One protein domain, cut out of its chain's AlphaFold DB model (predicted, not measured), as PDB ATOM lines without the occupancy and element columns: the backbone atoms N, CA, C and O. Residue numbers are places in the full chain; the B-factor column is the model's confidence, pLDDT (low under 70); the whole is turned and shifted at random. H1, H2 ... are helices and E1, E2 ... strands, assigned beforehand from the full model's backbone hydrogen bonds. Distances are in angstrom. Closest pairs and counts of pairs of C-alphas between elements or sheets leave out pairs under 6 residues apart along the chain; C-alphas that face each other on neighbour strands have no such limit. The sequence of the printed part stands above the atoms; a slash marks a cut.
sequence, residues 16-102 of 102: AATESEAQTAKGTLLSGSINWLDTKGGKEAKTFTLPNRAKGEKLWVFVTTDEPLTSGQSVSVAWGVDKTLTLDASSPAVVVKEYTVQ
ATOM      1  N   ALA A  16     -32.461 -34.796  31.782       90.12
ATOM      2  CA  ALA A  16     -31.733 -35.894  31.173       90.12
ATOM      3  C   ALA A  16     -30.273 -35.502  30.925       90.12
ATOM      4  O   ALA A  16     -29.935 -34.315  30.869       90.12
ATOM      5  N   ALA A  17     -29.402 -36.500  30.777       87.12
ATOM      6  CA  ALA A  17     -27.992 -36.265  30.475       87.12
ATOM      7  C   ALA A  17     -27.781 -35.965  28.983       87.12
ATOM      8  O   ALA A  17     -26.847 -35.253  28.617       87.12
ATOM      9  N   THR A  18     -28.665 -36.471  28.119       89.62
ATOM     10  CA  THR A  18     -28.588 -36.284  26.664       89.62
ATOM     11  C   THR A  18     -29.892 -35.749  26.074       89.62
ATOM     12  O   THR A  18     -30.969 -35.912  26.647       89.62
ATOM     13  N   GLU A  19     -29.802 -35.135  24.890       90.31
ATOM     14  CA  GLU A  19     -30.972 -34.638  24.159       90.31
ATOM     15  C   GLU A  19     -31.937 -35.774  23.798       90.31
ATOM     16  O   GLU A  19     -33.140 -35.647  23.985       90.31
ATOM     17  N   SER A  20     -31.404 -36.908  23.333       91.25
ATOM     18  CA  SER A  20     -32.194 -38.084  22.939       91.25
ATOM     19  C   SER A  20     -33.000 -38.661  24.110       91.25
ATOM     20  O   SER A  20     -34.177 -39.012  23.980       91.25
ATOM     21  N   GLU A  21     -32.392 -38.703  25.295       90.81
ATOM     22  CA  GLU A  21     -33.082 -39.081  26.525       90.81
ATOM     23  C   GLU A  21     -34.197 -38.079  26.871       90.81
ATOM     24  O   GLU A  21     -35.334 -38.488  27.096       90.81
ATOM     25  N   ALA A  22     -33.926 -36.772  26.806       88.69
ATOM     26  CA  ALA A  22     -34.934 -35.738  27.051       88.69
ATOM     27  C   ALA A  22     -36.104 -35.779  26.050       88.69
ATOM     28  O   ALA A  22     -37.258 -35.669  26.458       88.69
ATOM     29  N   GLN A  23     -35.832 -35.998  24.759       89.19
ATOM     30  CA  GLN A  23     -36.853 -36.120  23.706       89.19
ATOM     31  C   GLN A  23     -37.781 -37.319  23.927       89.19
ATOM     32  O   GLN A  23     -38.939 -37.297  23.520       89.19
ATOM     33  N   THR A  24     -37.281 -38.361  24.591       87.81
ATOM     34  CA  THR A  24     -38.056 -39.556  24.944       87.81
ATOM     35  C   THR A  24     -38.586 -39.516  26.379       87.81
ATOM     36  O   THR A  24     -39.084 -40.532  26.865       87.81
ATOM     37  N   ALA A  25     -38.480 -38.365  27.056       84.19
ATOM     38  CA  ALA A  25     -38.833 -38.172  28.463       84.19
ATOM     39  C   ALA A  25     -38.167 -39.188  29.415       84.19
ATOM     40  O   ALA A  25     -38.691 -39.521  30.479       84.19
ATOM     41  N   LYS A  26     -36.994 -39.697  29.031       83.44
ATOM     42  CA  LYS A  26     -36.169 -40.593  29.838       83.44
ATOM     43  C   LYS A  26     -35.191 -39.738  30.630       83.44
ATOM     44  O   LYS A  26     -34.358 -39.048  30.063       83.44
ATOM     45  N   GLY A  27     -35.290 -39.751  31.952       83.62
ATOM     46  CA  GLY A  27     -34.408 -38.952  32.794       83.62
ATOM     47  C   GLY A  27     -34.833 -38.947  34.253       83.62
ATOM     48  O   GLY A  27     -35.683 -39.724  34.683       83.62
ATOM     49  N   THR A  28     -34.225 -38.054  35.024       86.19
ATOM     50  CA  THR A  28     -34.638 -37.795  36.402       86.19
ATOM     51  C   THR A  28     -35.843 -36.869  36.382       86.19
ATOM     52  O   THR A  28     -35.716 -35.687  36.066       86.19
ATOM     53  N   LEU A  29     -37.006 -37.402  36.741       83.50
ATOM     54  CA  LEU A  29     -38.193 -36.593  36.977       83.50
ATOM     55  C   LEU A  29     -37.973 -35.728  38.214       83.50
ATOM     56  O   LEU A  29     -37.566 -36.222  39.268       83.50
ATOM     57  N   LEU A  30     -38.249 -34.437  38.090       78.62
ATOM     58  CA  LEU A  30     -38.268 -33.551  39.239       78.62
ATOM     59  C   LEU A  30     -39.659 -33.657  39.848       78.62
ATOM     60  O   LEU A  30     -40.661 -33.454  39.169       78.62
ATOM     61  N   SER A  31     -39.718 -34.075  41.109       62.59
ATOM     62  CA  SER A  31     -40.947 -34.504  41.773       62.59
ATOM     63  C   SER A  31     -42.083 -33.489  41.617       62.59
ATOM     64  O   SER A  31     -42.038 -32.400  42.190       62.59
ATOM     65  N   GLY A  32     -43.116 -33.879  40.872       57.19
ATOM     66  CA  GLY A  32     -44.383 -33.169  40.786       57.19
ATOM     67  C   GLY A  32     -45.042 -33.337  39.424       57.19
ATOM     68  O   GLY A  32     -44.558 -32.788  38.441       57.19
ATOM     69  N   SER A  33     -46.189 -34.016  39.383       63.38
ATOM     70  CA  SER A  33     -47.126 -33.866  38.268       63.38
ATOM     71  C   SER A  33     -47.645 -32.433  38.257       63.38
ATOM     72  O   SER A  33     -47.861 -31.833  39.318       63.38
ATOM     73  N   ILE A  34     -47.779 -31.841  37.081       69.19
ATOM     74  CA  ILE A  34     -48.454 -30.553  36.915       69.19
ATOM     75  C   ILE A  34     -49.871 -30.879  36.452       69.19
ATOM     76  O   ILE A  34     -49.997 -31.542  35.432       69.19
ATOM     77  N   ASN A  35     -50.895 -30.496  37.219       70.00
ATOM     78  CA  ASN A  35     -52.294 -30.791  36.896       70.00
ATOM     79  C   ASN A  35     -52.965 -29.495  36.450       70.00
ATOM     80  O   ASN A  35     -53.163 -28.603  37.273       70.00
ATOM     81  N   TRP A  36     -53.323 -29.402  35.175       72.31
ATOM     82  CA  TRP A  36     -53.838 -28.178  34.575       72.31
ATOM     83  C   TRP A  36     -55.351 -28.206  34.459       72.31
ATOM     84  O   TRP A  36     -55.899 -28.973  33.678       72.31
ATOM     85  N   LEU A  37     -56.030 -27.316  35.181       66.88
ATOM     86  CA  LEU A  37     -57.475 -27.137  35.055       66.88
ATOM     87  C   LEU A  37     -57.814 -26.160  33.921       66.88
ATOM     88  O   LEU A  37     -57.445 -24.986  33.969       66.88
ATOM     89  N   ASP A  38     -58.643 -26.599  32.972       61.41
ATOM     90  CA  ASP A  38     -59.083 -25.830  31.789       61.41
ATOM     91  C   ASP A  38     -59.961 -24.583  32.085       61.41
ATOM     92  O   ASP A  38     -60.526 -23.934  31.209       61.41
ATOM     93  N   THR A  39     -60.128 -24.194  33.348       57.28
ATOM     94  CA  THR A  39     -61.219 -23.284  33.748       57.28
ATOM     95  C   THR A  39     -60.894 -21.783  33.697       57.28
ATOM     96  O   THR A  39     -61.768 -20.979  34.020       57.28
ATOM     97  N   LYS A  40     -59.681 -21.354  33.301       51.78
ATOM     98  CA  LYS A  40     -59.276 -19.921  33.334       51.78
ATOM     99  C   LYS A  40     -58.354 -19.451  32.193       51.78
ATOM    100  O   LYS A  40     -57.527 -18.569  32.414       51.78
ATOM    101  N   GLY A  41     -58.451 -20.034  30.995       58.00
ATOM    102  CA  GLY A  41     -57.437 -19.808  29.946       58.00
ATOM    103  C   GLY A  41     -56.069 -20.311  30.419       58.00
ATOM    104  O   GLY A  41     -55.093 -19.567  30.401       58.00
ATOM    105  N   GLY A  42     -56.083 -21.527  30.987       55.84
ATOM    106  CA  GLY A  42     -55.165 -22.091  31.981       55.84
ATOM    107  C   GLY A  42     -53.717 -21.633  31.877       55.84
ATOM    108  O   GLY A  42     -52.941 -22.206  31.120       55.84
ATOM    109  N   LYS A  43     -53.358 -20.620  32.676       63.38
ATOM    110  CA  LYS A  43     -51.970 -20.205  32.890       63.38
ATOM    111  C   LYS A  43     -51.497 -20.710  34.235       63.38
ATOM    112  O   LYS A  43     -51.910 -20.178  35.264       63.38
ATOM    113  N   GLU A  44     -50.628 -21.709  34.221       72.19
ATOM    114  CA  GLU A  44     -50.048 -22.255  35.442       72.19
ATOM    115  C   GLU A  44     -48.534 -22.101  35.427       72.19
ATOM    116  O   GLU A  44     -47.859 -22.487  34.470       72.19
ATOM    117  N   ALA A  45     -48.014 -21.503  36.497       73.06
ATOM    118  CA  ALA A  45     -46.589 -21.360  36.717       73.06
ATOM    119  C   ALA A  45     -46.150 -22.354  37.787       73.06
ATOM    120  O   ALA A  45     -46.660 -22.319  38.909       73.06
ATOM    121  N   LYS A  46     -45.183 -23.213  37.463       75.62
ATOM    122  CA  LYS A  46     -44.607 -24.145  38.432       75.62
ATOM    123  C   LYS A  46     -43.105 -23.972  38.513       75.62
ATOM    124  O   LYS A  46     -42.411 -23.935  37.500       75.62
ATOM    125  N   THR A  47     -42.621 -23.842  39.743       76.81
ATOM    126  CA  THR A  47     -41.192 -23.730  40.022       76.81
ATOM    127  C   THR A  47     -40.670 -25.073  40.496       76.81
ATOM    128  O   THR A  47     -41.261 -25.688  41.383       76.81
ATOM    129  N   PHE A  48     -39.557 -25.508  39.922       75.56
ATOM    130  CA  PHE A  48     -38.859 -26.717  40.324       75.56
ATOM    131  C   PHE A  48     -37.435 -26.385  40.738       75.56
ATOM    132  O   PHE A  48     -36.762 -25.565  40.119       75.56
ATOM    133  N   THR A  49     -36.956 -27.069  41.768       75.44
ATOM    134  CA  THR A  49     -35.556 -26.987  42.167       75.44
ATOM    135  C   THR A  49     -34.795 -28.089  41.452       75.44
ATOM    136  O   THR A  49     -35.133 -29.267  41.583       75.44
ATOM    137  N   LEU A  50     -33.765 -27.716  40.692       74.31
ATOM    138  CA  LEU A  50     -32.853 -28.702  40.131       74.31
ATOM    139  C   LEU A  50     -32.113 -29.430  41.267       74.31
ATOM    140  O   LEU A  50     -31.762 -28.795  42.265       74.31
ATOM    141  N   PRO A  51     -31.854 -30.744  41.136       72.25
ATOM    142  CA  PRO A  51     -31.019 -31.455  42.091       72.25
ATOM    143  C   PRO A  51     -29.658 -30.762  42.193       72.25
ATOM    144  O   PRO A  51     -29.207 -30.138  41.232       72.25
ATOM    145  N   ASN A  52     -28.986 -30.894  43.337       72.44
ATOM    146  CA  ASN A  52     -27.624 -30.387  43.476       72.44
ATOM    147  C   ASN A  52     -26.720 -31.082  42.441       72.44
ATOM    148  O   ASN A  52     -26.536 -32.299  42.489       72.44
ATOM    149  N   ARG A  53     -26.231 -30.313  41.468       77.50
ATOM    150  CA  ARG A  53     -25.479 -30.769  40.291       77.50
ATOM    151  C   ARG A  53     -24.191 -29.967  40.184       77.50
ATOM    152  O   ARG A  53     -24.087 -28.883  40.761       77.50
ATOM    153  N   ALA A  54     -23.198 -30.496  39.477       81.44
ATOM    154  CA  ALA A  54     -21.917 -29.812  39.382       81.44
ATOM    155  C   ALA A  54     -22.063 -28.534  38.546       81.44
ATOM    156  O   ALA A  54     -22.648 -28.547  37.462       81.44
ATOM    157  N   LYS A  55     -21.504 -27.420  39.022       83.06
ATOM    158  CA  LYS A  55     -21.426 -26.186  38.232       83.06
ATOM    159  C   LYS A  55     -20.704 -26.458  36.907       83.06
ATOM    160  O   LYS A  55     -19.635 -27.062  36.896       83.06
ATOM    161  N   GLY A  56     -21.281 -25.994  35.802       82.56
ATOM    162  CA  GLY A  56     -20.800 -26.241  34.442       82.56
ATOM    163  C   GLY A  56     -21.311 -27.535  33.801       82.56
ATOM    164  O   GLY A  56     -21.064 -27.747  32.616       82.56
ATOM    165  N   GLU A  57     -22.040 -28.383  34.535       84.88
ATOM    166  CA  GLU A  57     -22.689 -29.570  33.971       84.88
ATOM    167  C   GLU A  57     -23.770 -29.149  32.965       84.88
ATOM    168  O   GLU A  57     -24.600 -28.279  33.247       84.88
ATOM    169  N   LYS A  58     -23.746 -29.764  31.779       85.94
ATOM    170  CA  LYS A  58     -24.790 -29.619  30.764       85.94
ATOM    171  C   LYS A  58     -25.873 -30.662  31.001       85.94
ATOM    172  O   LYS A  58     -25.579 -31.848  31.113       85.94
ATOM    173  N   LEU A  59     -27.115 -30.212  31.040       87.25
ATOM    174  CA  LEU A  59     -28.306 -31.012  31.259       87.25
ATOM    175  C   LEU A  59     -29.343 -30.668  30.197       87.25
ATOM    176  O   LEU A  59     -29.408 -29.542  29.704       87.25
ATOM    177  N   TRP A  60     -30.196 -31.630  29.890       88.75
ATOM    178  CA  TRP A  60     -31.325 -31.439  28.997       88.75
ATOM    179  C   TRP A  60     -32.604 -31.456  29.804       88.75
ATOM    180  O   TRP A  60     -32.975 -32.467  30.387       88.75
ATOM    181  N   VAL A  61     -33.264 -30.313  29.870       87.44
ATOM    182  CA  VAL A  61     -34.527 -30.164  30.574       87.44
ATOM    183  C   VAL A  61     -35.651 -30.536  29.621       87.44
ATOM    184  O   VAL A  61     -35.647 -30.082  28.477       87.44
ATOM    185  N   PHE A  62     -36.614 -31.325  30.087       87.62
ATOM    186  CA  PHE A  62     -37.803 -31.656  29.313       87.62
ATOM    187  C   PHE A  62     -39.085 -31.412  30.105       87.62
ATOM    188  O   PHE A  62     -39.144 -31.643  31.315       87.62
ATOM    189  N   VAL A  63     -40.115 -30.956  29.396       86.50
ATOM    190  CA  VAL A  63     -41.500 -30.912  29.872       86.50
ATOM    191  C   VAL A  63     -42.349 -31.748  28.929       86.50
ATOM    192  O   VAL A  63     -42.214 -31.620  27.710       86.50
ATOM    193  N   THR A  64     -43.230 -32.568  29.493       85.44
ATOM    194  CA  THR A  64     -44.240 -33.311  28.739       85.44
ATOM    195  C   THR A  64     -45.647 -32.979  29.194       85.44
ATOM    196  O   THR A  64     -45.854 -32.583  30.343       85.44
ATOM    197  N   THR A  65     -46.606 -33.194  28.299       81.00
ATOM    198  CA  THR A  65     -48.040 -33.220  28.601       81.00
ATOM    199  C   THR A  65     -48.620 -34.567  28.150       81.00
ATOM    200  O   THR A  65     -48.144 -35.153  27.177       81.00
ATOM    201  N   ASP A  66     -49.592 -35.107  28.882       79.62
ATOM    202  CA  ASP A  66     -50.311 -36.337  28.524       79.62
ATOM    203  C   ASP A  66     -51.317 -36.111  27.384       79.62
ATOM    204  O   ASP A  66     -51.524 -36.992  26.550       79.62
ATOM    205  N   GLU A  67     -51.865 -34.899  27.306       77.00
ATOM    206  CA  GLU A  67     -52.721 -34.414  26.229       77.00
ATOM    207  C   GLU A  67     -52.171 -33.102  25.636       77.00
ATOM    208  O   GLU A  67     -51.485 -32.337  26.323       77.00
ATOM    209  N   PRO A  68     -52.435 -32.801  24.349       74.69
ATOM    210  CA  PRO A  68     -52.100 -31.504  23.769       74.69
ATOM    211  C   PRO A  68     -52.814 -30.357  24.496       74.69
ATOM    212  O   PRO A  68     -54.013 -30.441  24.764       74.69
ATOM    213  N   LEU A  69     -52.102 -29.255  24.744       77.06
ATOM    214  CA  LEU A  69     -52.704 -28.044  25.304       77.06
ATOM    215  C   LEU A  69     -53.736 -27.460  24.327       77.06
ATOM    216  O   LEU A  69     -53.498 -27.376  23.120       77.06
ATOM    217  N   THR A  70     -54.887 -27.030  24.838       77.25
ATOM    218  CA  THR A  70     -55.945 -26.425  24.018       77.25
ATOM    219  C   THR A  70     -55.705 -24.929  23.809       77.25
ATOM    220  O   THR A  70     -54.937 -24.275  24.523       77.25
ATOM    221  N   SER A  71     -56.350 -24.346  22.794       71.94
ATOM    222  CA  SER A  71     -56.184 -22.925  22.470       71.94
ATOM    223  C   SER A  71     -56.528 -22.038  23.673       71.94
ATOM    224  O   SER A  71     -57.659 -22.056  24.155       71.94
ATOM    225  N   GLY A  72     -55.569 -21.225  24.120       69.25
ATOM    226  CA  GLY A  72     -55.732 -20.342  25.277       69.25
ATOM    227  C   GLY A  72     -55.142 -20.886  26.578       69.25
ATOM    228  O   GLY A  72     -55.120 -20.141  27.552       69.25
ATOM    229  N   GLN A  73     -54.624 -22.117  26.592       73.31
ATOM    230  CA  GLN A  73     -53.820 -22.657  27.688       73.31
ATOM    231  C   GLN A  73     -52.331 -22.355  27.475       73.31
ATOM    232  O   GLN A  73     -51.831 -22.381  26.347       73.31
ATOM    233  N   SER A  74     -51.610 -22.075  28.564       76.50
ATOM    234  CA  SER A  74     -50.151 -21.986  28.543       76.50
ATOM    235  C   SER A  74     -49.537 -22.400  29.877       76.50
ATOM    236  O   SER A  74     -49.990 -21.969  30.933       76.50
ATOM    237  N   VAL A  75     -48.445 -23.146  29.847       74.81
ATOM    238  CA  VAL A  75     -47.740 -23.612  31.042       74.81
ATOM    239  C   VAL A  75     -46.385 -22.950  31.099       74.81
ATOM    240  O   VAL A  75     -45.625 -23.088  30.155       74.81
ATOM    241  N   SER A  76     -46.038 -22.303  32.207       78.31
ATOM    242  CA  SER A  76     -44.685 -21.788  32.418       78.31
ATOM    243  C   SER A  76     -43.975 -22.581  33.508       78.31
ATOM    244  O   SER A  76     -44.394 -22.611  34.662       78.31
ATOM    245  N   VAL A  77     -42.865 -23.213  33.153       77.75
ATOM    246  CA  VAL A  77     -42.023 -23.959  34.083       77.75
ATOM    247  C   VAL A  77     -40.746 -23.177  34.326       77.75
ATOM    248  O   VAL A  77     -40.022 -22.877  33.380       77.75
ATOM    249  N   ALA A  78     -40.475 -22.846  35.586       78.81
ATOM    250  CA  ALA A  78     -39.264 -22.152  36.005       78.81
ATOM    251  C   ALA A  78     -38.379 -23.073  36.851       78.81
ATOM    252  O   ALA A  78     -38.869 -23.799  37.713       78.81
ATOM    253  N   TRP A  79     -37.070 -23.043  36.622       75.50
ATOM    254  CA  TRP A  79     -36.103 -23.858  37.379       75.50
ATOM    255  C   TRP A  79     -34.807 -23.116  37.721       75.50
ATOM    256  O   TRP A  79     -33.787 -23.710  38.067       75.50
ATOM    257  N   GLY A  80     -34.856 -21.793  37.609       68.81
ATOM    258  CA  GLY A  80     -33.790 -20.854  37.921       68.81
ATOM    259  C   GLY A  80     -34.322 -19.428  37.791       68.81
ATOM    260  O   GLY A  80     -35.391 -19.218  37.218       68.81
ATOM    261  N   VAL A  81     -33.578 -18.451  38.314       58.12
ATOM    262  CA  VAL A  81     -34.013 -17.040  38.403       58.12
ATOM    263  C   VAL A  81     -34.307 -16.427  37.024       58.12
ATOM    264  O   VAL A  81     -35.126 -15.523  36.904       58.12
ATOM    265  N   ASP A  82     -33.676 -16.952  35.972       67.56
ATOM    266  CA  ASP A  82     -33.796 -16.501  34.584       67.56
ATOM    267  C   ASP A  82     -34.217 -17.619  33.609       67.56
ATOM    268  O   ASP A  82     -34.298 -17.400  32.398       67.56
ATOM    269  N   LYS A  83     -34.472 -18.841  34.101       74.69
ATOM    270  CA  LYS A  83     -34.771 -20.002  33.252       74.69
ATOM    271  C   LYS A  83     -36.233 -20.382  33.367       74.69
ATOM    272  O   LYS A  83     -36.636 -21.059  34.309       74.69
ATOM    273  N   THR A  84     -36.996 -19.949  32.367       79.31
ATOM    274  CA  THR A  84     -38.392 -20.340  32.161       79.31
ATOM    275  C   THR A  84     -38.552 -21.046  30.812       79.31
ATOM    276  O   THR A  84     -37.850 -20.738  29.837       79.31
ATOM    277  N   LEU A  85     -39.479 -21.996  30.760       81.56
ATOM    278  CA  LEU A  85     -40.012 -22.601  29.548       81.56
ATOM    279  C   LEU A  85     -41.518 -22.425  29.538       81.56
ATOM    280  O   LEU A  85     -42.171 -22.801  30.504       81.56
ATOM    281  N   THR A  86     -42.047 -21.873  28.454       81.50
ATOM    282  CA  THR A  86     -43.489 -21.742  28.273       81.50
ATOM    283  C   THR A  86     -43.952 -22.713  27.198       81.50
ATOM    284  O   THR A  86     -43.379 -22.716  26.112       81.50
ATOM    285  N   LEU A  87     -44.954 -23.529  27.515       80.12
ATOM    286  CA  LEU A  87     -45.671 -24.394  26.588       80.12
ATOM    287  C   LEU A  87     -47.040 -23.778  26.310       80.12
ATOM    288  O   LEU A  87     -47.642 -23.179  27.197       80.12
ATOM    289  N   ASP A  88     -47.538 -23.942  25.099       83.06
ATOM    290  CA  ASP A  88     -48.862 -23.514  24.652       83.06
ATOM    291  C   ASP A  88     -49.447 -24.540  23.667       83.06
ATOM    292  O   ASP A  88     -48.832 -25.571  23.395       83.06
ATOM    293  N   ALA A  89     -50.624 -24.262  23.106       79.88
ATOM    294  CA  ALA A  89     -51.296 -25.149  22.152       79.88
ATOM    295  C   ALA A  89     -50.498 -25.462  20.867       79.88
ATOM    296  O   ALA A  89     -50.845 -26.391  20.142       79.88
ATOM    297  N   SER A  90     -49.458 -24.683  20.553       82.06
ATOM    298  CA  SER A  90     -48.564 -24.935  19.414       82.06
ATOM    299  C   SER A  90     -47.343 -25.774  19.785       82.06
ATOM    300  O   SER A  90     -46.599 -26.220  18.910       82.06
ATOM    301  N   SER A  91     -47.123 -25.987  21.081       82.12
ATOM    302  CA  SER A  91     -45.976 -26.728  21.578       82.12
ATOM    303  C   SER A  91     -46.128 -28.226  21.300       82.12
ATOM    304  O   SER A  91     -47.223 -28.776  21.435       82.12
ATOM    305  N   PRO A  92     -45.039 -28.919  20.929       81.38
ATOM    306  CA  PRO A  92     -45.054 -30.373  20.835       81.38
ATOM    307  C   PRO A  92     -45.292 -31.002  22.216       81.38
ATOM    308  O   PRO A  92     -44.990 -30.400  23.245       81.38
ATOM    309  N   ALA A  93     -45.767 -32.252  22.230       77.25
ATOM    310  CA  ALA A  93     -46.042 -33.003  23.461       77.25
ATOM    311  C   ALA A  93     -44.809 -33.182  24.369       77.25
ATOM    312  O   ALA A  93     -44.952 -33.400  25.569       77.25
ATOM    313  N   VAL A  94     -43.601 -33.085  23.800       83.12
ATOM    314  CA  VAL A  94     -42.332 -33.052  24.531       83.12
ATOM    315  C   VAL A  94     -41.547 -31.830  24.077       83.12
ATOM    316  O   VAL A  94     -41.182 -31.723  22.906       83.12
ATOM    317  N   VAL A  95     -41.253 -30.922  25.004       85.31
ATOM    318  CA  VAL A  95     -40.395 -29.761  24.753       85.31
ATOM    319  C   VAL A  95     -39.082 -29.950  25.494       85.31
ATOM    320  O   VAL A  95     -39.081 -30.202  26.697       85.31
ATOM    321  N   VAL A  96     -37.969 -29.805  24.779       86.88
ATOM    322  CA  VAL A  96     -36.612 -30.054  25.278       86.88
ATOM    323  C   VAL A  96     -35.776 -28.778  25.195       86.88
ATOM    324  O   VAL A  96     -35.871 -28.030  24.222       86.88
ATOM    325  N   LYS A  97     -34.943 -28.517  26.207       87.75
ATOM    326  CA  LYS A  97     -34.065 -27.341  26.266       87.75
ATOM    327  C   LYS A  97     -32.729 -27.676  26.928       87.75
ATOM    328  O   LYS A  97     -32.708 -28.235  28.022       87.75
ATOM    329  N   GLU A  98     -31.620 -27.295  26.293       88.56
ATOM    330  CA  GLU A  98     -30.288 -27.386  26.909       88.56
ATOM    331  C   GLU A  98     -30.186 -26.384  28.074       88.56
ATOM    332  O   GLU A  98     -30.626 -25.231  27.987       88.56
ATOM    333  N   TYR A  99     -29.596 -26.829  29.177       83.31
ATOM    334  CA  TYR A  99     -29.327 -26.040  30.365       83.31
ATOM    335  C   TYR A  99     -27.918 -26.334  30.880       83.31
ATOM    336  O   TYR A  99     -27.534 -27.488  31.034       83.31
ATOM    337  N   THR A 100     -27.170 -25.288  31.215       84.88
ATOM    338  CA  THR A 100     -25.874 -25.412  31.893       84.88
ATOM    339  C   THR A 100     -26.029 -24.944  33.333       84.88
ATOM    340  O   THR A 100     -26.468 -23.814  33.558       84.88
ATOM    341  N   VAL A 101     -25.656 -25.788  34.297       79.44
ATOM    342  CA  VAL A 101     -25.686 -25.464  35.732       79.44
ATOM    343  C   VAL A 101     -24.743 -24.286  36.009       79.44
ATOM    344  O   VAL A 101     -23.560 -24.355  35.665       79.44
ATOM    345  N   GLN A 102     -25.257 -23.205  36.602       74.00
ATOM    346  CA  GLN A 102     -24.485 -21.990  36.911       74.00
ATOM    347  C   GLN A 102     -23.894 -21.968  38.319       74.00
ATOM    348  O   GLN A 102     -24.422 -22.658  39.211       74.00
TER     349      GLN A 102
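Overview. This is residues 16 to 102 of the 102 residues of an uncharacterized protein of Hymenobacter sp. DG25B (UniProt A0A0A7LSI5). The domain is an elongated sandwich of two small sheets face to face, E2 E4 E5 on one side and the two long strands E3 and E6 on the other, with their strands running roughly along the longest axis. The short helix H1 packs on the outside of the E3 and E6 layer, while E1 lies at an open side between E2 and E3, so that the six strands make a loose, incompletely closed ring round the long axis. The printed part has 87 residues with one named helix and six named strands, in the order H1 E1 E2 E3 E4 E5 E6; the class is mostly strand, although named elements hold 42 residues, under half. The larger sheet has the order E2 E4 E5 and is mixed, and the smaller, E3 E6, is antiparallel. The whole is compact, with a radius of gyration of the C-alphas of 13.2 A, and its C-alphas span 40 by 26 by 20 A.

Arrangement. H1, residues 19 to 23, has its closest strand C-alphas in E3, residues 58 to 65: those of Ala 22 and Phe 62 are 5.5 A apart. Its closest pair with E6, residues 94 to 100, is Ala 22 and Val 96, with C-alphas 6.2 A apart. In H1 every O i to N i+4 pair is within hydrogen-bond range. E1, residues 34 to 37, pairs with no named strand; it is near E3, and its closest C-alphas to E2, residues 43 to 47, are those of Trp 36 and Glu 44, 7.1 A apart. E2 is an edge strand and the parallel neighbour of E4, residues 74 to 80, at 17 degrees, with N 46 and O 76 at 3.0 A and N 78 and O 46 at 2.9 A. E3 and E6 are antiparallel neighbours at 158 degrees, with N 59 and O 99 at 2.8 A and N 95 and O 63 at 3.0 A. E4, an inner strand, forms a hairpin with E5, residues 83 to 88; the two are antiparallel at 167 degrees, with N 77 and O 85 at 2.8 A. The sheet E2 E4 E5 and the sheet E3 E6 form the sandwich, two sheets face to face, with 21 pairs of C-alphas within 10 A and best planes 10 degrees apart. The closest C-alphas of E5 and E6 are those of Leu 87 and Val 95, 7.7 A apart. H1 is apart from E2, E4 and E5.

Along the chain. H1 begins at C-alpha 19, at (-30.972, -34.638, 24.159), and measures 6.1 A from first to last C-alpha. E1 measures 9.8 A and E2 13.4 A. E3, the longest strand with 8 residues, measures 23.6 A and begins at C-alpha 58, at (-24.790, -29.619, 30.764). E4 measures 18.9 A, E5 16.9 A and E6 19.6 A. E6 ends at C-alpha 100, at (-25.874, -25.412, 31.893).

Size, cuts and confidence. The two C-alphas farthest apart, those of Thr 39 and Gly 56, are 40.5 A apart. The printed part runs from residue 16 to residue 102, the chain's last residue, and has no cut. The links E1 to E2, E4 to E5 and E5 to E6 are tight; H1 to E1, E2 to E3 and E3 to E4 are short; no link is long. The mean pLDDT of the printed part is 77.9, and 15 residues are under 70: residues 31 to 34, 37 to 43, 72 and 80 to 82.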